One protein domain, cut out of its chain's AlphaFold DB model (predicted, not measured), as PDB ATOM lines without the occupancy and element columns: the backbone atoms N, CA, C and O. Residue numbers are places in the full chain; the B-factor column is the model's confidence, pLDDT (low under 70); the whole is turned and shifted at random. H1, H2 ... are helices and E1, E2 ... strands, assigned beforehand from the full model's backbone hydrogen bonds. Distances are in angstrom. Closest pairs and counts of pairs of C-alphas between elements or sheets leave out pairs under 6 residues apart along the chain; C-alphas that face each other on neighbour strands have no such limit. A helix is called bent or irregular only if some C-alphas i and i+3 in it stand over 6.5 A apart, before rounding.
ATOM      1  N   LEU A   7     185.165 121.939 168.312       93.56
ATOM      2  CA  LEU A   7     185.894 122.200 169.539       93.56
ATOM      3  C   LEU A   7     184.961 122.023 170.742       93.56
ATOM      4  O   LEU A   7     183.867 122.594 170.741       93.56
ATOM      5  N   PRO A   8     185.374 121.286 171.785       95.25
ATOM      6  CA  PRO A   8     184.628 121.220 173.030       95.25
ATOM      7  C   PRO A   8     184.800 122.538 173.790       95.25
ATOM      8  O   PRO A   8     185.889 122.842 174.282       95.25
ATOM      9  N   LEU A   9     183.724 123.310 173.907       95.81
ATOM     10  CA  LEU A   9     183.691 124.546 174.684       95.81
ATOM     11  C   LEU A   9     182.861 124.350 175.951       95.81
ATOM     12  O   LEU A   9     181.861 123.631 175.959       95.81
ATOM     13  N   ILE A  10     183.274 125.002 177.036       97.19
ATOM     14  CA  ILE A  10     182.604 124.958 178.338       97.19
ATOM     15  C   ILE A  10     182.289 126.376 178.807       97.19
ATOM     16  O   ILE A  10     183.151 127.257 178.815       97.19
ATOM     17  N   ALA A  11     181.049 126.598 179.230       96.75
ATOM     18  CA  ALA A  11     180.669 127.817 179.916       96.75
ATOM     19  C   ALA A  11     181.268 127.828 181.330       96.75
ATOM     20  O   ALA A  11     180.966 126.964 182.153       96.75
ATOM     21  N   LEU A  12     182.066 128.852 181.645       94.19
ATOM     22  CA  LEU A  12     182.687 128.999 182.970       94.19
ATOM     23  C   LEU A  12     181.667 129.011 184.123       94.19
ATOM     24  O   LEU A  12     181.994 128.582 185.225       94.19
ATOM     25  N   LEU A  13     180.430 129.452 183.857       94.12
ATOM     26  CA  LEU A  13     179.328 129.459 184.826       94.12
ATOM     27  C   LEU A  13     178.988 128.064 185.374       94.12
ATOM     28  O   LEU A  13     178.569 127.966 186.523       94.12
ATOM     29  N   ASP A  14     179.188 127.002 184.591       97.25
ATOM     30  CA  ASP A  14     178.856 125.635 185.009       97.25
ATOM     31  C   ASP A  14     180.040 124.912 185.677       97.25
ATOM     32  O   ASP A  14     179.834 123.963 186.432       97.25
ATOM     33  N   VAL A  15     181.283 125.366 185.458       96.50
ATOM     34  CA  VAL A  15     182.503 124.694 185.957       96.50
ATOM     35  C   VAL A  15     182.489 124.538 187.480       96.50
ATOM     36  O   VAL A  15     182.845 123.481 188.002       96.50
ATOM     37  N   GLY A  16     182.036 125.568 188.199       95.94
ATOM     38  CA  GLY A  16     181.979 125.545 189.662       95.94
ATOM     39  C   GLY A  16     181.088 124.432 190.222       95.94
ATOM     40  O   GLY A  16     181.427 123.841 191.245       95.94
ATOM     41  N   ILE A  17     179.993 124.098 189.532       97.75
ATOM     42  CA  ILE A  17     179.039 123.071 189.974       97.75
ATOM     43  C   ILE A  17     179.665 121.678 189.868       97.75
ATOM     44  O   ILE A  17     179.562 120.887 190.805       97.75
ATOM     45  N   TYR A  18     180.369 121.388 188.771       97.94
ATOM     46  CA  TYR A  18     181.073 120.112 188.614       97.94
ATOM     47  C   TYR A  18     182.207 119.953 189.631       97.94
ATOM     48  O   TYR A  18     182.358 118.878 190.209       97.94
ATOM     49  N   ASN A  19     182.956 121.027 189.902       97.06
ATOM     50  CA  ASN A  19     183.997 121.016 190.930       97.06
ATOM     51  C   ASN A  19     183.415 120.724 192.316       97.06
ATOM     52  O   ASN A  19     183.925 119.858 193.024       97.06
ATOM     53  N   LEU A  20     182.329 121.406 192.693       97.62
ATOM     54  CA  LEU A  20     181.663 121.168 193.973       97.62
ATOM     55  C   LEU A  20     181.158 119.725 194.075       97.62
ATOM     56  O   LEU A  20     181.394 119.060 195.079       97.62
ATOM     57  N   TRP A  21     180.557 119.198 193.004       98.12
ATOM     58  CA  TRP A  21     180.105 117.809 192.973       98.12
ATOM     59  C   TRP A  21     181.244 116.812 193.215       98.12
ATOM     60  O   TRP A  21     181.051 115.858 193.970       98.12
ATOM     61  N   ILE A  22     182.425 117.032 192.622       97.94
ATOM     62  CA  ILE A  22     183.606 116.186 192.856       97.94
ATOM     63  C   ILE A  22     183.960 116.168 194.346       97.94
ATOM     64  O   ILE A  22     184.161 115.083 194.895       97.94
ATOM     65  N   PHE A  23     184.011 117.334 194.997       97.25
ATOM     66  CA  PHE A  23     184.377 117.445 196.412       97.25
ATOM     67  C   PHE A  23     183.323 116.862 197.358       97.25
ATOM     68  O   PHE A  23     183.684 116.221 198.344       97.25
ATOM     69  N   ASP A  24     182.040 117.007 197.031       98.25
ATOM     70  CA  ASP A  24     180.937 116.500 197.852       98.25
ATOM     71  C   ASP A  24     180.707 114.987 197.684       98.25
ATOM     72  O   ASP A  24     180.000 114.363 198.477       98.25
ATOM     73  N   ASN A  25     181.285 114.367 196.648       97.88
ATOM     74  CA  ASN A  25     181.038 112.965 196.301       97.88
ATOM     75  C   ASN A  25     182.326 112.132 196.167       97.88
ATOM     76  O   ASN A  25     182.447 111.393 195.187       97.88
ATOM     77  N   PRO A  26     183.260 112.137 197.141       97.31
ATOM     78  CA  PRO A  26     184.547 111.446 197.011       97.31
ATOM     79  C   PRO A  26     184.397 109.945 196.717       97.31
ATOM     80  O   PRO A  26     185.152 109.395 195.924       97.31
ATOM     81  N   GLY A  27     183.371 109.279 197.265       97.88
ATOM     82  CA  GLY A  27     183.096 107.864 196.978       97.88
ATOM     83  C   GLY A  27     182.673 107.565 195.531       97.88
ATOM     84  O   GLY A  27     182.694 106.409 195.122       97.88
ATOM     85  N   LYS A  28     182.281 108.585 194.757       96.00
ATOM     86  CA  LYS A  28     181.927 108.475 193.331       96.00
ATOM     87  C   LYS A  28     182.957 109.135 192.413       96.00
ATOM     88  O   LYS A  28     183.030 108.760 191.251       96.00
ATOM     89  N   SER A  29     183.682 110.140 192.905       97.00
ATOM     90  CA  SER A  29     184.580 110.983 192.111       97.00
ATOM     91  C   SER A  29     186.060 110.622 192.264       97.00
ATOM     92  O   SER A  29     186.863 111.021 191.424       97.00
ATOM     93  N   ALA A  30     186.449 109.872 193.301       96.31
ATOM     94  CA  ALA A  30     187.846 109.498 193.510       96.31
ATOM     95  C   ALA A  30     188.410 108.739 192.295       96.31
ATOM     96  O   ALA A  30     187.882 107.704 191.891       96.31
ATOM     97  N   GLY A  31     189.495 109.266 191.717       95.31
ATOM     98  CA  GLY A  31     190.150 108.704 190.529       95.31
ATOM     99  C   GLY A  31     189.417 108.948 189.203       95.31
ATOM    100  O   GLY A  31     189.876 108.471 188.169       95.31
ATOM    101  N   MET A  32     188.301 109.680 189.210       95.19
ATOM    102  CA  MET A  32     187.548 110.004 188.004       95.19
ATOM    103  C   MET A  32     188.185 111.176 187.243       95.19
ATOM    104  O   MET A  32     188.401 112.246 187.807       95.19
ATOM    105  N   ASP A  33     188.393 111.004 185.937       94.31
ATOM    106  CA  ASP A  33     188.675 112.100 185.002       94.31
ATOM    107  C   ASP A  33     187.347 112.677 184.472       94.31
ATOM    108  O   ASP A  33     186.779 112.197 183.487       94.31
ATOM    109  N   LEU A  34     186.794 113.670 185.179       95.94
ATOM    110  CA  LEU A  34     185.550 114.335 184.779       95.94
ATOM    111  C   LEU A  34     185.833 115.423 183.733       95.94
ATOM    112  O   LEU A  34     186.000 116.600 184.050       95.94
ATOM    113  N   SER A  35     185.828 115.031 182.462       95.88
ATOM    114  CA  SER A  35     185.911 115.971 181.342       95.88
ATOM    115  C   SER A  35     184.556 116.636 181.067       95.88
ATOM    116  O   SER A  35     183.608 115.986 180.627       95.88
ATOM    117  N   VAL A  36     184.471 117.950 181.285       97.00
ATOM    118  CA  VAL A  36     183.232 118.736 181.138       97.00
ATOM    119  C   VAL A  36     183.126 119.414 179.768       97.00
ATOM    120  O   VAL A  36     184.134 119.742 179.139       97.00
ATOM    121  N   VAL A  37     181.897 119.631 179.298       97.62
ATOM    122  CA  VAL A  37     181.597 120.355 178.055       97.62
ATOM    123  C   VAL A  37     180.208 120.994 178.137       97.62
ATOM    124  O   VAL A  37     179.297 120.432 178.745       97.62
ATOM    125  N   THR A  38     180.044 122.164 177.525       98.06
ATOM    126  CA  THR A  38     178.730 122.749 177.221       98.06
ATOM    127  C   THR A  38     178.274 122.256 175.858       98.06
ATOM    128  O   THR A  38     177.207 121.655 175.766       98.06
ATOM    129  N   ASP A  39     179.113 122.457 174.838       97.38
ATOM    130  CA  ASP A  39     178.813 122.146 173.442       97.38
ATOM    131  C   ASP A  39     180.091 121.800 172.650       97.38
ATOM    132  O   ASP A  39     181.197 122.187 173.036       97.38
ATOM    133  N   ASN A  40     179.939 121.082 171.535       95.75
ATOM    134  CA  ASN A  40     180.999 120.838 170.560       95.75
ATOM    135  C   ASN A  40     180.682 121.611 169.279       95.75
ATOM    136  O   ASN A  40     179.850 121.181 168.472       95.75
ATOM    137  N   VAL A  41     181.374 122.730 169.083       96.12
ATOM    138  CA  VAL A  41     181.066 123.685 168.015       96.12
ATOM    139  C   VAL A  41     182.252 123.909 167.102       96.12
ATOM    140  O   VAL A  41     183.403 123.984 167.531       96.12
ATOM    141  N   SER A  42     181.960 124.010 165.820       95.56
ATOM    142  CA  SER A  42     182.904 124.390 164.785       95.56
ATOM    143  C   SER A  42     182.969 125.911 164.635       95.56
ATOM    144  O   SER A  42     182.081 126.638 165.087       95.56
ATOM    145  N   PHE A  43     184.012 126.435 163.987       94.69
ATOM    146  CA  PHE A  43     184.098 127.880 163.756       94.69
ATOM    147  C   PHE A  43     182.994 128.405 162.826       94.69
ATOM    148  O   PHE A  43     182.587 129.559 162.970       94.69
ATOM    149  N   ALA A  44     182.490 127.574 161.905       95.44
ATOM    150  CA  ALA A  44     181.317 127.911 161.100       95.44
ATOM    151  C   ALA A  44     180.067 128.095 161.977       95.44
ATOM    152  O   ALA A  44     179.429 129.144 161.911       95.44
ATOM    153  N   GLU A  45     179.786 127.133 162.860       97.44
ATOM    154  CA  GLU A  45     178.653 127.190 163.799       97.44
ATOM    155  C   GLU A  45     178.782 128.365 164.783       97.44
ATOM    156  O   GLU A  45     177.785 129.000 165.129       97.44
ATOM    157  N   ILE A  46     180.007 128.717 165.201       96.94
ATOM    158  CA  ILE A  46     180.259 129.917 166.014       96.94
ATOM    159  C   ILE A  46     179.849 131.184 165.254       96.94
ATOM    160  O   ILE A  46     179.171 132.039 165.823       96.94
ATOM    161  N   ALA A  47     180.255 131.329 163.988       97.00
ATOM    162  CA  ALA A  47     179.927 132.505 163.180       97.00
ATOM    163  C   ALA A  47     178.420 132.606 162.882       97.00
ATOM    164  O   ALA A  47     177.853 133.702 162.927       97.00
ATOM    165  N   GLU A  48     177.768 131.473 162.621       97.75
ATOM    166  CA  GLU A  48     176.320 131.384 162.421       97.75
ATOM    167  C   GLU A  48     175.560 131.787 163.689       97.75
ATOM    168  O   GLU A  48     174.787 132.745 163.660       97.75
ATOM    169  N   THR A  49     175.864 131.147 164.822       98.19
ATOM    170  CA  THR A  49     175.218 131.424 166.117       98.19
ATOM    171  C   THR A  49     175.444 132.872 166.553       98.19
ATOM    172  O   THR A  49     174.533 133.544 167.036       98.19
ATOM    173  N   PHE A  50     176.654 133.400 166.342       97.88
ATOM    174  CA  PHE A  50     176.954 134.810 166.576       97.88
ATOM    175  C   PHE A  50     176.051 135.725 165.744       97.88
ATOM    176  O   PHE A  50     175.528 136.713 166.265       97.88
ATOM    177  N   THR A  51     175.886 135.418 164.456       98.19
ATOM    178  CA  THR A  51     175.057 136.214 163.543       98.19
ATOM    179  C   THR A  51     173.594 136.162 163.963       98.19
ATOM    180  O   THR A  51     172.942 137.203 163.995       98.19
ATOM    181  N   GLU A  52     173.101 134.986 164.348       98.00
ATOM    182  CA  GLU A  52     171.739 134.791 164.845       98.00
ATOM    183  C   GLU A  52     171.466 135.623 166.106       98.00
ATOM    184  O   GLU A  52     170.504 136.388 166.141       98.00
ATOM    185  N   ILE A  53     172.333 135.534 167.120       98.12
ATOM    186  CA  ILE A  53     172.118 136.212 168.407       98.12
ATOM    187  C   ILE A  53     172.328 137.724 168.321       98.12
ATOM    188  O   ILE A  53     171.633 138.495 168.982       98.12
ATOM    189  N   THR A  54     173.305 138.177 167.535       97.38
ATOM    190  CA  THR A  54     173.703 139.594 167.532       97.38
ATOM    191  C   THR A  54     173.148 140.395 166.355       97.38
ATOM    192  O   THR A  54     173.234 141.624 166.370       97.38
ATOM    193  N   GLY A  55     172.648 139.730 165.308       97.19
ATOM    194  CA  GLY A  55     172.274 140.344 164.029       97.19
ATOM    195  C   GLY A  55     173.458 140.870 163.204       97.19
ATOM    196  O   GLY A  55     173.262 141.455 162.137       97.19
ATOM    197  N   LYS A  56     174.699 140.702 163.676       97.19
ATOM    198  CA  LYS A  56     175.911 141.182 163.002       97.19
ATOM    199  C   LYS A  56     176.452 140.094 162.085       97.19
ATOM    200  O   LYS A  56     176.656 138.969 162.522       97.19
ATOM    201  N   LYS A  57     176.756 140.444 160.833       96.94
ATOM    202  CA  LYS A  57     177.382 139.511 159.884       96.94
ATOM    203  C   LYS A  57     178.725 139.017 160.429       96.94
ATOM    204  O   LYS A  57     179.586 139.837 160.749       96.94
ATOM    205  N   ALA A  58     178.915 137.704 160.458       96.44
ATOM    206  CA  ALA A  58     180.184 137.070 160.790       96.44
ATOM    207  C   ALA A  58     180.552 135.985 159.774       96.44
ATOM    208  O   ALA A  58     179.695 135.428 159.092       96.44
ATOM    209  N   ALA A  59     181.849 135.702 159.675       94.75
ATOM    210  CA  ALA A  59     182.391 134.621 158.867       94.75
ATOM    211  C   ALA A  59     183.659 134.075 159.529       94.75
ATOM    212  O   ALA A  59     184.441 134.835 160.103       94.75
ATOM    213  N   HIS A  60     183.879 132.768 159.409       93.31
ATOM    214  CA  HIS A  60     185.163 132.162 159.733       93.31
ATOM    215  C   HIS A  60     186.106 132.288 158.531       93.31
ATOM    216  O   HIS A  60     185.750 131.914 157.413       93.31
ATOM    217  N   VAL A  61     187.314 132.803 158.765       92.00
ATOM    218  CA  VAL A  61     188.352 132.942 157.739       92.00
ATOM    219  C   VAL A  61     189.591 132.185 158.183       92.00
ATOM    220  O   VAL A  61     190.226 132.534 159.178       92.00
ATOM    221  N   THR A  62     189.967 131.171 157.412       90.19
ATOM    222  CA  THR A  62     191.200 130.426 157.660       90.19
ATOM    223  C   THR A  62     192.410 131.250 157.238       90.19
ATOM    224  O   THR A  62     192.506 131.700 156.097       90.19
ATOM    225  N   VAL A  63     193.368 131.400 158.150       91.06
ATOM    226  CA  VAL A  63     194.666 132.032 157.889       91.06
ATOM    227  C   VAL A  63     195.804 131.039 158.150       91.06
ATOM    228  O   VAL A  63     195.671 130.197 159.044       91.06
ATOM    229  N   PRO A  64     196.920 131.101 157.396       91.94
ATOM    230  CA  PRO A  64     198.119 130.333 157.722       91.94
ATOM    231  C   PRO A  64     198.642 130.687 159.117       91.94
ATOM    232  O   PRO A  64     198.597 131.859 159.503       91.94
ATOM    233  N   PHE A  65     199.177 129.700 159.843       91.12
ATOM    234  CA  PHE A  65     199.678 129.915 161.204       91.12
ATOM    235  C   PHE A  65     200.754 131.000 161.256       91.12
ATOM    236  O   PHE A  65     200.656 131.886 162.090       91.12
ATOM    237  N   GLU A  66     201.700 131.023 160.313       92.62
ATOM    238  CA  GLU A  66     202.736 132.066 160.281       92.62
ATOM    239  C   GLU A  66     202.166 133.482 160.202       92.62
ATOM    240  O   GLU A  66     202.638 134.395 160.881       92.62
ATOM    241  N   LYS A  67     201.088 133.662 159.427       93.56
ATOM    242  CA  LYS A  67     200.389 134.943 159.357       93.56
ATOM    243  C   LYS A  67     199.734 135.270 160.698       93.56
ATOM    244  O   LYS A  67     199.907 136.379 161.189       93.56
ATOM    245  N   PHE A  68     199.012 134.322 161.291       90.94
ATOM    246  CA  PHE A  68     198.398 134.481 162.615       90.94
ATOM    247  C   PHE A  68     199.434 134.831 163.692       90.94
ATOM    248  O   PHE A  68     199.304 135.848 164.365       90.94
ATOM    249  N   ALA A  69     200.502 134.046 163.796       92.19
ATOM    250  CA  ALA A  69     201.556 134.231 164.778       92.19
ATOM    251  C   ALA A  69     202.266 135.579 164.616       92.19
ATOM    252  O   ALA A  69     202.543 136.234 165.606       92.19
ATOM    253  N   SER A  70     202.492 136.055 163.388       91.88
ATOM    254  CA  SER A  70     203.072 137.391 163.174       91.88
ATOM    255  C   SER A  70     202.201 138.553 163.680       91.88
ATOM    256  O   SER A  70     202.730 139.637 163.911       91.88
ATOM    257  N   MET A  71     200.886 138.346 163.832       90.75
ATOM    258  CA  MET A  71     199.946 139.365 164.318       90.75
ATOM    259  C   MET A  71     199.712 139.281 165.830       90.75
ATOM    260  O   MET A  71     199.514 140.310 166.467       90.75
ATOM    261  N   GLU A  72     199.702 138.066 166.385       90.88
ATOM    262  CA  GLU A  72     199.274 137.810 167.768       90.88
ATOM    263  C   GLU A  72     200.435 137.542 168.735       90.88
ATOM    264  O   GLU A  72     200.259 137.634 169.952       90.88
ATOM    265  N   GLU A  73     201.621 137.195 168.227       92.62
ATOM    266  CA  GLU A  73     202.798 137.009 169.070       92.62
ATOM    267  C   GLU A  73     203.163 138.342 169.762       92.62
ATOM    268  O   GLU A  73     203.324 139.356 169.079       92.62
ATOM    269  N   PRO A  74     203.338 138.371 171.099       89.38
ATOM    270  CA  PRO A  74     203.574 139.622 171.827       89.38
ATOM    271  C   PRO A  74     204.829 140.391 171.386       89.38
ATOM    272  O   PRO A  74     204.837 141.621 171.370       89.38
ATOM    273  N   TYR A  75     205.902 139.664 171.069       88.12
ATOM    274  CA  TYR A  75     207.154 140.165 170.502       88.12
ATOM    275  C   TYR A  75     207.894 139.008 169.812       88.12
ATOM    276  O   TYR A  75     207.634 137.854 170.149       88.12
ATOM    277  N   PRO A  76     208.829 139.267 168.880       89.44
ATOM    278  CA  PRO A  76     209.505 138.197 168.150       89.44
ATOM    279  C   PRO A  76     210.167 137.170 169.079       89.44
ATOM    280  O   PRO A  76     210.994 137.538 169.915       89.44
ATOM    281  N   ASN A  77     209.832 135.889 168.899       89.12
ATOM    282  CA  ASN A  77     210.299 134.766 169.722       89.12
ATOM    283  C   ASN A  77     209.886 134.873 171.197       89.12
ATOM    284  O   ASN A  77     210.643 134.500 172.098       89.12
ATOM    285  N   ALA A  78     208.689 135.398 171.458       91.00
ATOM    286  CA  ALA A  78     208.162 135.477 172.810       91.00
ATOM    287  C   ALA A  78     208.066 134.090 173.438       91.00
ATOM    288  O   ALA A  78     207.661 133.127 172.796       91.00
ATOM    289  N   PHE A  79     208.386 133.993 174.724       92.50
ATOM    290  CA  PHE A  79     208.074 132.805 175.513       92.50
ATOM    291  C   PHE A  79     206.622 132.851 175.993       92.50
ATOM    292  O   PHE A  79     206.030 133.919 176.135       92.50
ATOM    293  N   VAL A  80     206.030 131.695 176.293       90.44
ATOM    294  CA  VAL A  80     204.632 131.620 176.773       90.44
ATOM    295  C   VAL A  80     204.390 132.421 178.058       90.44
ATOM    296  O   VAL A  80     203.299 132.941 178.271       90.44
ATOM    297  N   ASN A  81     205.425 132.579 178.884       86.69
ATOM    298  CA  ASN A  81     205.440 133.368 180.114       86.69
ATOM    299  C   ASN A  81     205.963 134.801 179.896       86.69
ATOM    300  O   ASN A  81     206.580 135.379 180.789       86.69
ATOM    301  N   TRP A  82     205.729 135.378 178.715       83.69
ATOM    302  CA  TRP A  82     206.261 136.677 178.289       83.69
ATOM    303  C   TRP A  82     206.033 137.832 179.278       83.69
ATOM    304  O   TRP A  82     206.824 138.773 179.285       83.69
ATOM    305  N   VAL A  83     205.007 137.751 180.132       81.62
ATOM    306  CA  VAL A  83     204.707 138.735 181.192       81.62
ATOM    307  C   VAL A  83     205.855 138.881 182.200       81.62
ATOM    308  O   VAL A  83     206.016 139.945 182.788       81.62
ATOM    309  N   LEU A  84     206.690 137.850 182.377       81.31
ATOM    310  CA  LEU A  84     207.872 137.909 183.247       81.31
ATOM    311  C   LEU A  84     209.030 138.734 182.651       81.31
ATOM    312  O   LEU A  84     210.042 138.935 183.315       81.31
ATOM    313  N   GLY A  85     208.887 139.216 181.415       77.19
ATOM    314  CA  GLY A  85     209.904 139.993 180.716       77.19
ATOM    315  C   GLY A  85     210.985 139.133 180.046       77.19
ATOM    316  O   GLY A  85     211.076 137.920 180.271       77.19
ATOM    317  N   PRO A  86     211.811 139.736 179.176       77.56
ATOM    318  CA  PRO A  86     212.830 139.022 178.408       77.56
ATOM    319  C   PRO A  86     213.957 138.454 179.280       77.56
ATOM    320  O   PRO A  86     214.523 137.431 178.915       77.56
ATOM    321  N   ASP A  87     214.216 139.026 180.457       82.75
ATOM    322  CA  ASP A  87     215.346 138.643 181.319       82.75
ATOM    323  C   ASP A  87     215.011 137.554 182.353       82.75
ATOM    324  O   ASP A  87     215.861 137.157 183.149       82.75
ATOM    325  N   ALA A  88     213.768 137.059 182.366       85.06
ATOM    326  CA  ALA A  88     213.368 135.987 183.269       85.06
ATOM    327  C   ALA A  88     214.225 134.726 183.057       85.06
ATOM    328  O   ALA A  88     214.482 134.320 181.919       85.06
ATOM    329  N   ALA A  89     214.629 134.077 184.153       86.88
ATOM    330  CA  ALA A  89     215.313 132.791 184.092       86.88
ATOM    331  C   ALA A  89     214.412 131.747 183.413       86.88
ATOM    332  O   ALA A  89     213.223 131.642 183.723       86.88
ATOM    333  N   ARG A  90     214.980 130.987 182.474       85.81
ATOM    334  CA  ARG A  90     214.276 129.954 181.707       85.81
ATOM    335  C   ARG A  90     215.115 128.692 181.665       85.81
ATOM    336  O   ARG A  90     216.335 128.765 181.541       85.81
ATOM    337  N   ASP A  91     214.442 127.558 181.759       88.31
ATOM    338  CA  ASP A  91     215.020 126.240 181.534       88.31
ATOM    339  C   ASP A  91     214.419 125.607 180.265       88.31
ATOM    340  O   ASP A  91     213.608 126.217 179.563       88.31
ATOM    341  N   ASN A  92     214.803 124.364 179.979       87.00
ATOM    342  CA  ASN A  92     214.356 123.636 178.789       87.00
ATOM    343  C   ASN A  92     212.860 123.259 178.799       87.00
ATOM    344  O   ASN A  92     212.378 122.707 177.814       87.00
ATOM    345  N   SER A  93     212.126 123.509 179.890       87.81
ATOM    346  CA  SER A  93     210.675 123.289 179.962       87.81
ATOM    347  C   SER A  93     209.864 124.470 179.421       87.81
ATOM    348  O   SER A  93     208.660 124.339 179.192       87.81
ATOM    349  N   VAL A  94     210.501 125.625 179.192       90.38
ATOM    350  CA  VAL A  94     209.814 126.830 178.720       90.38
ATOM    351  C   VAL A  94     209.732 126.829 177.197       90.38
ATOM    352  O   VAL A  94     210.740 126.912 176.501       90.38
ATOM    353  N   MET A  95     208.508 126.788 176.676       93.56
ATOM    354  CA  MET A  95     208.235 126.835 175.238       93.56
ATOM    355  C   MET A  95     208.119 128.273 174.727       93.56
ATOM    356  O   MET A  95     207.719 129.189 175.463       93.56
ATOM    357  N   THR A  96     208.399 128.471 173.437       93.69
ATOM    358  CA  THR A  96     208.011 129.717 172.773       93.69
ATOM    359  C   THR A  96     206.486 129.799 172.663       93.69
ATOM    360  O   THR A  96     205.770 128.794 172.686       93.69
ATOM    361  N   TRP A  97     205.967 131.018 172.550       93.94
ATOM    362  CA  TRP A  97     204.560 131.291 172.291       93.94
ATOM    363  C   TRP A  97     204.109 130.560 171.026       93.94
ATOM    364  O   TRP A  97     203.059 129.922 171.024       93.94
ATOM    365  N   ARG A  98     204.948 130.583 169.983       95.00
ATOM    366  CA  ARG A  98     204.696 129.899 168.712       95.00
ATOM    367  C   ARG A  98     204.606 128.389 168.877       95.00
ATOM    368  O   ARG A  98     203.643 127.816 168.386       95.00
ATOM    369  N   ASP A  99     205.528 127.763 169.604       94.12
ATOM    370  CA  ASP A  99     205.505 126.307 169.799       94.12
ATOM    371  C   ASP A  99     204.252 125.863 170.564       94.12
ATOM    372  O   ASP A  99     203.606 124.883 170.191       94.12
ATOM    373  N   ASN A 100     203.871 126.601 171.612       94.12
ATOM    374  CA  ASN A 100     202.698 126.280 172.422       94.12
ATOM    375  C   ASN A 100     201.387 126.515 171.652       94.12
ATOM    376  O   ASN A 100     200.602 125.586 171.472       94.12
ATOM    377  N   PHE A 101     201.155 127.732 171.147       93.12
ATOM    378  CA  PHE A 101     199.916 128.049 170.428       93.12
ATOM    379  C   PHE A 101     199.832 127.355 169.063       93.12
ATOM    380  O   PHE A 101     198.734 127.022 168.622       93.12
ATOM    381  N   GLY A 102     200.965 127.090 168.412       93.38
ATOM    382  CA  GLY A 102     201.042 126.262 167.211       93.38
ATOM    383  C   GLY A 102     200.565 124.844 167.497       93.38
ATOM    384  O   GLY A 102     199.592 124.400 166.893       93.38
ATOM    385  N   SER A 103     201.154 124.187 168.501       92.62
ATOM    386  CA  SER A 103     200.752 122.838 168.932       92.62
ATOM    387  C   SER A 103     199.287 122.781 169.382       92.62
ATOM    388  O   SER A 103     198.565 121.841 169.049       92.62
ATOM    389  N   TRP A 104     198.813 123.803 170.106       92.00
ATOM    390  CA  TRP A 104     197.405 123.947 170.485       92.00
ATOM    391  C   TRP A 104     196.512 123.935 169.244       92.00
ATOM    392  O   TRP A 104     195.556 123.161 169.161       92.00
ATOM    393  N   TRP A 105     196.825 124.769 168.254       91.25
ATOM    394  CA  TRP A 105     196.043 124.826 167.033       91.25
ATOM    395  C   TRP A 105     196.157 123.539 166.203       91.25
ATOM    396  O   TRP A 105     195.153 123.063 165.685       91.25
ATOM    397  N   GLU A 106     197.313 122.901 166.110       91.31
ATOM    398  CA  GLU A 106     197.424 121.610 165.422       91.31
ATOM    399  C   GLU A 106     196.553 120.530 166.076       91.31
ATOM    400  O   GLU A 106     195.802 119.840 165.385       91.31
ATOM    401  N   TYR A 107     196.569 120.436 167.407       92.31
ATOM    402  CA  TYR A 107     195.776 119.463 168.156       92.31
ATOM    403  C   TYR A 107     194.267 119.668 167.962       92.31
ATOM    404  O   TYR A 107     193.541 118.774 167.518       92.31
ATOM    405  N   TRP A 108     193.788 120.875 168.266       89.94
ATOM    406  CA  TRP A 108     192.365 121.200 168.206       89.94
ATOM    407  C   TRP A 108     191.857 121.277 166.766       89.94
ATOM    408  O   TRP A 108     190.773 120.788 166.464       89.94
ATOM    409  N   GLY A 109     192.663 121.833 165.862       88.38
ATOM    410  CA  GLY A 109     192.357 121.950 164.441       88.38
ATOM    411  C   GLY A 109     192.431 120.637 163.677       88.38
ATOM    412  O   GLY A 109     191.788 120.519 162.636       88.38
ATOM    413  N   GLY A 110     193.169 119.654 164.196       90.38
ATOM    414  CA  GLY A 110     193.154 118.273 163.722       90.38
ATOM    415  C   GLY A 110     191.945 117.471 164.209       90.38
ATOM    416  O   GLY A 110     191.816 116.303 163.852       90.38
ATOM    417  N   GLY A 111     191.066 118.060 165.032       89.38
ATOM    418  CA  GLY A 111     189.917 117.359 165.606       89.38
ATOM    419  C   GLY A 111     190.321 116.262 166.591       89.38
ATOM    420  O   GLY A 111     189.562 115.319 166.804       89.38
ATOM    421  N   ILE A 112     191.509 116.368 167.195       89.94
ATOM    422  CA  ILE A 112     192.044 115.384 168.141       89.94
ATOM    423  C   ILE A 112     191.367 115.607 169.498       89.94
ATOM    424  O   ILE A 112     191.975 116.033 170.469       89.94
ATOM    425  N   THR A 113     190.055 115.394 169.581       85.12
ATOM    426  CA  THR A 113     189.267 115.707 170.778       85.12
ATOM    427  C   THR A 113     188.556 114.456 171.275       85.12
ATOM    428  O   THR A 113     187.790 113.809 170.565       85.12
ATOM    429  N   LYS A 114     188.825 114.064 172.527       88.81
ATOM    430  CA  LYS A 114     188.111 112.935 173.139       88.81
ATOM    431  C   LYS A 114     186.636 113.304 173.361       88.81
ATOM    432  O   LYS A 114     186.363 114.429 173.779       88.81
ATOM    433  N   PRO A 115     185.673 112.401 173.143       90.75
ATOM    434  CA  PRO A 115     184.287 112.676 173.502       90.75
ATOM    435  C   PRO A 115     184.151 112.864 175.021       90.75
ATOM    436  O   PRO A 115     184.888 112.262 175.801       90.75
ATOM    437  N   ARG A 116     183.210 113.718 175.435       94.75
ATOM    438  CA  ARG A 116     182.836 113.909 176.844       94.75
ATOM    439  C   ARG A 116     181.556 113.135 177.128       94.75
ATOM    440  O   ARG A 116     180.657 113.113 176.289       94.75
ATOM    441  N   ASP A 117     181.463 112.531 178.306       95.88
ATOM    442  CA  ASP A 117     180.239 111.867 178.750       95.88
ATOM    443  C   ASP A 117     179.221 112.932 179.175       95.88
ATOM    444  O   ASP A 117     179.263 113.460 180.278       95.88
ATOM    445  N   VAL A 118     178.311 113.301 178.277       96.94
ATOM    446  CA  VAL A 118     177.288 114.314 178.573       96.94
ATOM    447  C   VAL A 118     176.196 113.800 179.512       96.94
ATOM    448  O   VAL A 118     175.570 114.604 180.198       96.94
ATOM    449  N   ALA A 119     175.994 112.481 179.603       97.44
ATOM    450  CA  ALA A 119     174.971 111.899 180.464       97.44
ATOM    451  C   ALA A 119     175.350 112.049 181.942       97.44
ATOM    452  O   ALA A 119     174.496 112.361 182.778       97.44
ATOM    453  N   ILE A 120     176.637 111.895 182.278       97.12
ATOM    454  CA  ILE A 120     177.097 112.199 183.636       97.12
ATOM    455  C   ILE A 120     176.988 113.693 183.950       97.12
ATOM    456  O   ILE A 120     176.604 114.030 185.070       97.12
ATOM    457  N   LEU A 121     177.237 114.577 182.976       98.12
ATOM    458  CA  LEU A 121     177.077 116.022 183.164       98.12
ATOM    459  C   LEU A 121     175.616 116.396 183.419       98.12
ATOM    460  O   LEU A 121     175.345 117.115 184.375       98.12
ATOM    461  N   ASP A 122     174.678 115.851 182.642       97.88
ATOM    462  CA  ASP A 122     173.236 116.065 182.832       97.88
ATOM    463  C   ASP A 122     172.747 115.530 184.182       97.88
ATOM    464  O   ASP A 122     171.870 116.115 184.811       97.88
ATOM    465  N   ARG A 123     173.325 114.426 184.664       97.88
ATOM    466  CA  ARG A 123     173.000 113.885 185.987       97.88
ATOM    467  C   ARG A 123     173.512 114.777 187.120       97.88
ATOM    468  O   ARG A 123     172.832 114.908 188.133       97.88
ATOM    469  N   ILE A 124     174.720 115.326 186.983       98.12
ATOM    470  CA  ILE A 124     175.339 116.187 188.002       98.12
ATOM    471  C   ILE A 124     174.678 117.566 188.019       98.12
ATOM    472  O   ILE A 124     174.385 118.099 189.086       98.12
ATOM    473  N   HIS A 125     174.430 118.129 186.837       97.94
ATOM    474  CA  HIS A 125     173.892 119.470 186.647       97.94
ATOM    475  C   HIS A 125     172.758 119.451 185.605       97.94
ATOM    476  O   HIS A 125     172.970 119.782 184.435       97.94
ATOM    477  N   PRO A 126     171.529 119.063 186.005       97.81
ATOM    478  CA  PRO A 126     170.406 118.892 185.075       97.81
ATOM    479  C   PRO A 126     170.014 120.163 184.315       97.81
ATOM    480  O   PRO A 126     169.477 120.082 183.208       97.81
ATOM    481  N   THR A 127     170.293 121.328 184.905       96.94
ATOM    482  CA  THR A 127     169.983 122.659 184.369       96.94
ATOM    483  C   THR A 127     171.201 123.353 183.754       96.94
ATOM    484  O   THR A 127     171.184 124.575 183.579       96.94
ATOM    485  N   ARG A 128     172.259 122.594 183.426       97.75
ATOM    486  CA  ARG A 128     173.451 123.115 182.746       97.75
ATOM    487  C   ARG A 128     173.115 123.798 181.432       97.75
ATOM    488  O   ARG A 128     172.113 123.496 180.785       97.75
ATOM    489  N   ILE A 129     174.019 124.661 181.004       98.25
ATOM    490  CA  ILE A 129     174.001 125.249 179.672       98.25
ATOM    491  C   ILE A 129     174.366 124.145 178.670       98.25
ATOM    492  O   ILE A 129     175.334 123.402 178.878       98.25
ATOM    493  N   ARG A 130     173.573 124.003 177.599       97.38
ATOM    494  CA  ARG A 130     173.680 122.870 176.661       97.38
ATOM    495  C   ARG A 130     174.142 123.248 175.263       97.38
ATOM    496  O   ARG A 130     174.488 122.351 174.505       97.38
ATOM    497  N   SER A 131     174.149 124.533 174.929       98.25
ATOM    498  CA  SER A 131     174.596 125.003 173.623       98.25
ATOM    499  C   SER A 131     175.340 126.332 173.706       98.25
ATOM    500  O   SER A 131     175.216 127.082 174.683       98.25
ATOM    501  N   LEU A 132     176.099 126.648 172.653       98.31
ATOM    502  CA  LEU A 132     176.680 127.983 172.477       98.31
ATOM    503  C   LEU A 132     175.600 129.076 172.471       98.31
ATOM    504  O   LEU A 132     175.808 130.146 173.048       98.31
ATOM    505  N   LYS A 133     174.447 128.798 171.855       98.31
ATOM    506  CA  LYS A 133     173.309 129.716 171.787       98.31
ATOM    507  C   LYS A 133     172.751 130.019 173.178       98.31
ATOM    508  O   LYS A 133     172.687 131.185 173.557       98.31
ATOM    509  N   ASP A 134     172.462 128.981 173.968       98.12
ATOM    510  CA  ASP A 134     171.968 129.121 175.345       98.12
ATOM    511  C   ASP A 134     172.937 129.955 176.189       98.12
ATOM    512  O   ASP A 134     172.523 130.801 176.983       98.12
ATOM    513  N   TRP A 135     174.246 129.729 176.019       98.06
ATOM    514  CA  TRP A 135     175.267 130.525 176.692       98.06
ATOM    515  C   TRP A 135     175.187 131.996 176.275       98.06
ATOM    516  O   TRP A 135     175.128 132.864 177.149       98.06
ATOM    517  N   MET A 136     175.174 132.276 174.966       97.81
ATOM    518  CA  MET A 136     175.137 133.639 174.433       97.81
ATOM    519  C   MET A 136     173.892 134.399 174.903       97.81
ATOM    520  O   MET A 136     174.012 135.547 175.330       97.81
ATOM    521  N   GLU A 137     172.721 133.762 174.886       97.81
ATOM    522  CA  GLU A 137     171.472 134.339 175.391       97.81
ATOM    523  C   GLU A 137     171.554 134.607 176.897       97.81
ATOM    524  O   GLU A 137     171.294 135.725 177.348       97.81
ATOM    525  N   LYS A 138     171.995 133.614 177.681       96.62
ATOM    526  CA  LYS A 138     172.085 133.711 179.145       96.62
ATOM    527  C   LYS A 138     172.981 134.858 179.611       96.62
ATOM    528  O   LYS A 138     172.673 135.491 180.619       96.62
ATOM    529  N   VAL A 139     174.094 135.116 178.919       95.44
ATOM    530  CA  VAL A 139     175.042 136.186 179.291       95.44
ATOM    531  C   VAL A 139     174.771 137.517 178.585       95.44
ATOM    532  O   VAL A 139     175.519 138.476 178.790       95.44
ATOM    533  N   GLY A 140     173.736 137.594 177.740       95.75
ATOM    534  CA  GLY A 140     173.458 138.777 176.926       95.75
ATOM    535  C   GLY A 140     174.628 139.128 176.001       95.75
ATOM    536  O   GLY A 140     175.078 140.280 175.945       95.75
ATOM    537  N   TYR A 141     175.190 138.120 175.331       95.50
ATOM    538  CA  TYR A 141     176.351 138.287 174.469       95.50
ATOM    539  C   TYR A 141     176.017 139.199 173.283       95.50
ATOM    540  O   TYR A 141     175.131 138.923 172.485       95.50
ATOM    541  N   SER A 142     176.755 140.303 173.153       94.06
ATOM    542  CA  SER A 142     176.480 141.347 172.149       94.06
ATOM    543  C   SER A 142     177.566 141.477 171.074       94.06
ATOM    544  O   SER A 142     177.494 142.348 170.200       94.06
ATOM    545  N   GLY A 143     178.625 140.667 171.170       92.44
ATOM    546  CA  GLY A 143     179.799 140.757 170.303       92.44
ATOM    547  C   GLY A 143     180.645 142.023 170.480       92.44
ATOM    548  O   GLY A 143     181.528 142.274 169.667       92.44
ATOM    549  N   HIS A 144     180.382 142.851 171.495       91.25
ATOM    550  CA  HIS A 144     181.249 143.984 171.816       91.25
ATOM    551  C   HIS A 144     182.469 143.501 172.594       91.25
ATOM    552  O   HIS A 144     182.332 142.753 173.564       91.25
ATOM    553  N   ARG A 145     183.656 143.968 172.190       85.62
ATOM    554  CA  ARG A 145     184.897 143.701 172.916       85.62
ATOM    555  C   ARG A 145     184.761 144.213 174.349       85.62
ATOM    556  O   ARG A 145     184.399 145.367 174.570       85.62
ATOM    557  N   ARG A 146     185.072 143.350 175.308       82.81
ATOM    558  CA  ARG A 146     185.159 143.675 176.732       82.81
ATOM    559  C   ARG A 146     186.493 143.164 177.250       82.81
ATOM    560  O   ARG A 146     186.976 142.138 176.773       82.81
ATOM    561  N   SER A 147     187.078 143.879 178.202       78.81
ATOM    562  CA  SER A 147     188.175 143.308 178.972       78.81
ATOM    563  C   SER A 147     187.602 142.226 179.878       78.81
ATOM    564  O   SER A 147     186.579 142.429 180.532       78.81
ATOM    565  N   VAL A 148     188.206 141.044 179.835       74.88
ATOM    566  CA  VAL A 148     187.825 139.893 180.669       74.88
ATOM    567  C   VAL A 148     188.963 139.474 181.598       74.88
ATOM    568  O   VAL A 148     188.784 138.609 182.451       74.88
ATOM    569  N   LEU A 149     190.138 140.092 181.446       74.94
ATOM    570  CA  LEU A 149     191.328 139.803 182.232       74.94
ATOM    571  C   LEU A 149     191.494 140.878 183.301       74.94
ATOM    572  O   LEU A 149     192.121 141.908 183.068       74.94
ATOM    573  N   LYS A 150     190.981 140.586 184.498       68.75
ATOM    574  CA  LYS A 150     191.043 141.488 185.657       68.75
ATOM    575  C   LYS A 150     192.449 142.041 185.923       68.75
ATOM    576  O   LYS A 150     192.606 143.230 186.153       68.75
ATOM    577  N   MET A 151     193.479 141.201 185.818       64.50
ATOM    578  CA  MET A 151     194.870 141.610 186.065       64.50
ATOM    579  C   MET A 151     195.361 142.715 185.119       64.50
ATOM    580  O   MET A 151     196.179 143.537 185.524       64.50
ATOM    581  N   VAL A 152     194.882 142.737 183.871       65.06
ATOM    582  CA  VAL A 152     195.265 143.754 182.880       65.06
ATOM    583  C   VAL A 152     194.571 145.079 183.187       65.06
ATOM    584  O   VAL A 152     195.204 146.129 183.097       65.06
ATOM    585  N   ASP A 153     193.305 145.029 183.606       64.94
ATOM    586  CA  ASP A 153     192.554 146.215 184.027       64.94
ATOM    587  C   ASP A 153     193.164 146.833 185.297       64.94
ATOM    588  O   ASP A 153     193.454 148.029 185.311       64.94
ATOM    589  N   ASP A 154     193.469 146.006 186.306       69.56
ATOM    590  CA  ASP A 154     194.114 146.428 187.559       69.56
ATOM    591  C   ASP A 154     195.500 147.064 187.299       69.56
ATOM    592  O   ASP A 154     195.907 148.021 187.963       69.56
ATOM    593  N   TRP A 155     196.255 146.539 186.325       61.06
ATOM    594  CA  TRP A 155     197.542 147.107 185.904       61.06
ATOM    595  C   TRP A 155     197.390 148.443 185.172       61.06
ATOM    596  O   TRP A 155     198.152 149.374 185.449       61.06
ATOM    597  N   ALA A 156     196.423 148.550 184.259       65.56
ATOM    598  CA  ALA A 156     196.140 149.778 183.519       65.56
ATOM    599  C   ALA A 156     195.649 150.907 184.441       65.56
ATOM    600  O   ALA A 156     195.970 152.074 184.222       65.56
ATOM    601  N   GLU A 157     194.892 150.571 185.485       67.06
ATOM    602  CA  GLU A 157     194.461 151.527 186.504       67.06
ATOM    603  C   GLU A 157     195.654 152.054 187.312       67.06
ATOM    604  O   GLU A 157     195.841 153.268 187.399       67.06
ATOM    605  N   LYS A 158     196.543 151.165 187.778       60.69
ATOM    606  CA  LYS A 158     197.776 151.549 188.491       60.69
ATOM    607  C   LYS A 158     198.717 152.436 187.673       60.69
ATOM    608  O   LYS A 158     199.376 153.301 188.241       60.69
ATOM    609  N   THR A 159     198.808 152.221 186.359       59.69
ATOM    610  CA  THR A 159     199.662 153.037 185.474       59.69
ATOM    611  C   THR A 159     199.041 154.376 185.085       59.69
ATOM    612  O   THR A 159     199.779 155.255 184.665       59.69
ATOM    613  N   ARG A 160     197.722 154.568 185.234       62.28
ATOM    614  CA  ARG A 160     197.071 155.880 185.042       62.28
ATOM    615  C   ARG A 160     197.151 156.784 186.271       62.28
ATOM    616  O   ARG A 160     196.944 157.986 186.143       62.28
ATOM    617  N   THR A 161     197.378 156.210 187.448       57.44
ATOM    618  CA  THR A 161     197.476 156.934 188.727       57.44
ATOM    619  C   THR A 161     198.907 157.323 189.118       57.44
ATOM    620  O   THR A 161     199.085 157.930 190.172       57.44
ATOM    621  N   ASN A 162     199.899 156.978 188.292       44.84
ATOM    622  CA  ASN A 162     201.299 157.408 188.388       44.84
ATOM    623  C   ASN A 162     201.632 158.351 187.231       44.84
ATOM    624  O   ASN A 162     202.522 159.207 187.427       44.84
TER     625      ASN A 162
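What this domain is: This is residues 7 to 162 of the 162 residues of an uncharacterized protein of Bionectria ochroleuca (UniProt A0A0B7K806). The model is a loose pair of lobes set as a wide V, with a helical tail sticking out. One lobe is a long column, with H1, H2 and H6 towards one end, a tiny two-stranded ribbon of E1 and E2 in the middle, and H3 side by side with H7 towards the other; the second lobe holds H4, H5 and the long loop 73 to 96, and residues 145 to 162, with H8, are the free tail. The printed part has 156 residues with eight named helices and two named strands, in the order E1, H1, H2, E2, H3, H4, H5, H6, H7, H8; the sheet, E1 - E2, is antiparallel and the class is mostly helix. The whole is loose, with a radius of gyration of the C-alphas of 19.3 A and spans of 49 by 44 by 42 A.

Where its parts are: E1 is residues 7 to 9, beginning at C-alpha 7 (185.894, 122.200, 169.539). H1, residues 12 to 24, is 19.5 A long and only just irregular: C-alphas 13 and 16 are 6.8 A apart. H2 is residues 26 to 29, E2 residues 39 to 42, and H3 residues 43 to 54, 16.1 A long, from C-alpha 43 (184.098, 127.880, 163.756). H4 is residues 65 to 72 and H5 residues 97 to 109, 17.3 A long. H6 is residues 118 to 124, H7 residues 132 to 138, and H8 residues 150 to 160, 15.6 A long, ending at C-alpha 160 (197.071, 155.880, 185.042).

How they stand to each other: E1 and E2 are antiparallel at 140 degrees, with N 7 and O 41 2.8 A apart and N 9 and O 39 2.9 A apart, within hydrogen-bond range. The closest C-alphas of E1 and H5, Leu 7 and Trp 108, are 6.7 A apart. H1 and H2 only just touch, only at the corner by their link, with 3 pairs of C-alphas within 8 A; the closest are Ile 22 and Ser 29, 5.3 A. H1, with residues 18 to 21 alone, only just touches H6, with 3 such pairs; the closest C-alphas, Tyr 18 and Ile 124, are 7.0 A apart, and the two run the same way at a steep tilt of 64 degrees. The closest C-alphas of E2 and H7, Asp 39 and Leu 132, are 6.3 A apart. H3 and H7 touch, closest at the C-alphas of Thr 49 and Lys 133, 6.2 A, and run the same way at a shallow tilt of 26 degrees. H4 and H5 are close but not clearly touching, with the C-alphas of Ala 69 and Arg 98 closest, 6.6 A; they run opposite ways at a steep tilt of 55 degrees. H8 touches no helix. Every O i to N i+4 pair is within hydrogen-bond range in H3, H4, H5, H6, H7 and H8, and 6 of 9 in H1; H2 is too short for such a pair.

The domain as a whole: The C-alphas farthest apart, those of Gly 27 and Asn 162, are 53.5 A apart. The printed part has no cut. The links H4 to H5, 24 residues, and H7 to H8, 11 residues, are long. The mean pLDDT of the printed part is 90.8, and residues 150 to 162 are under 70.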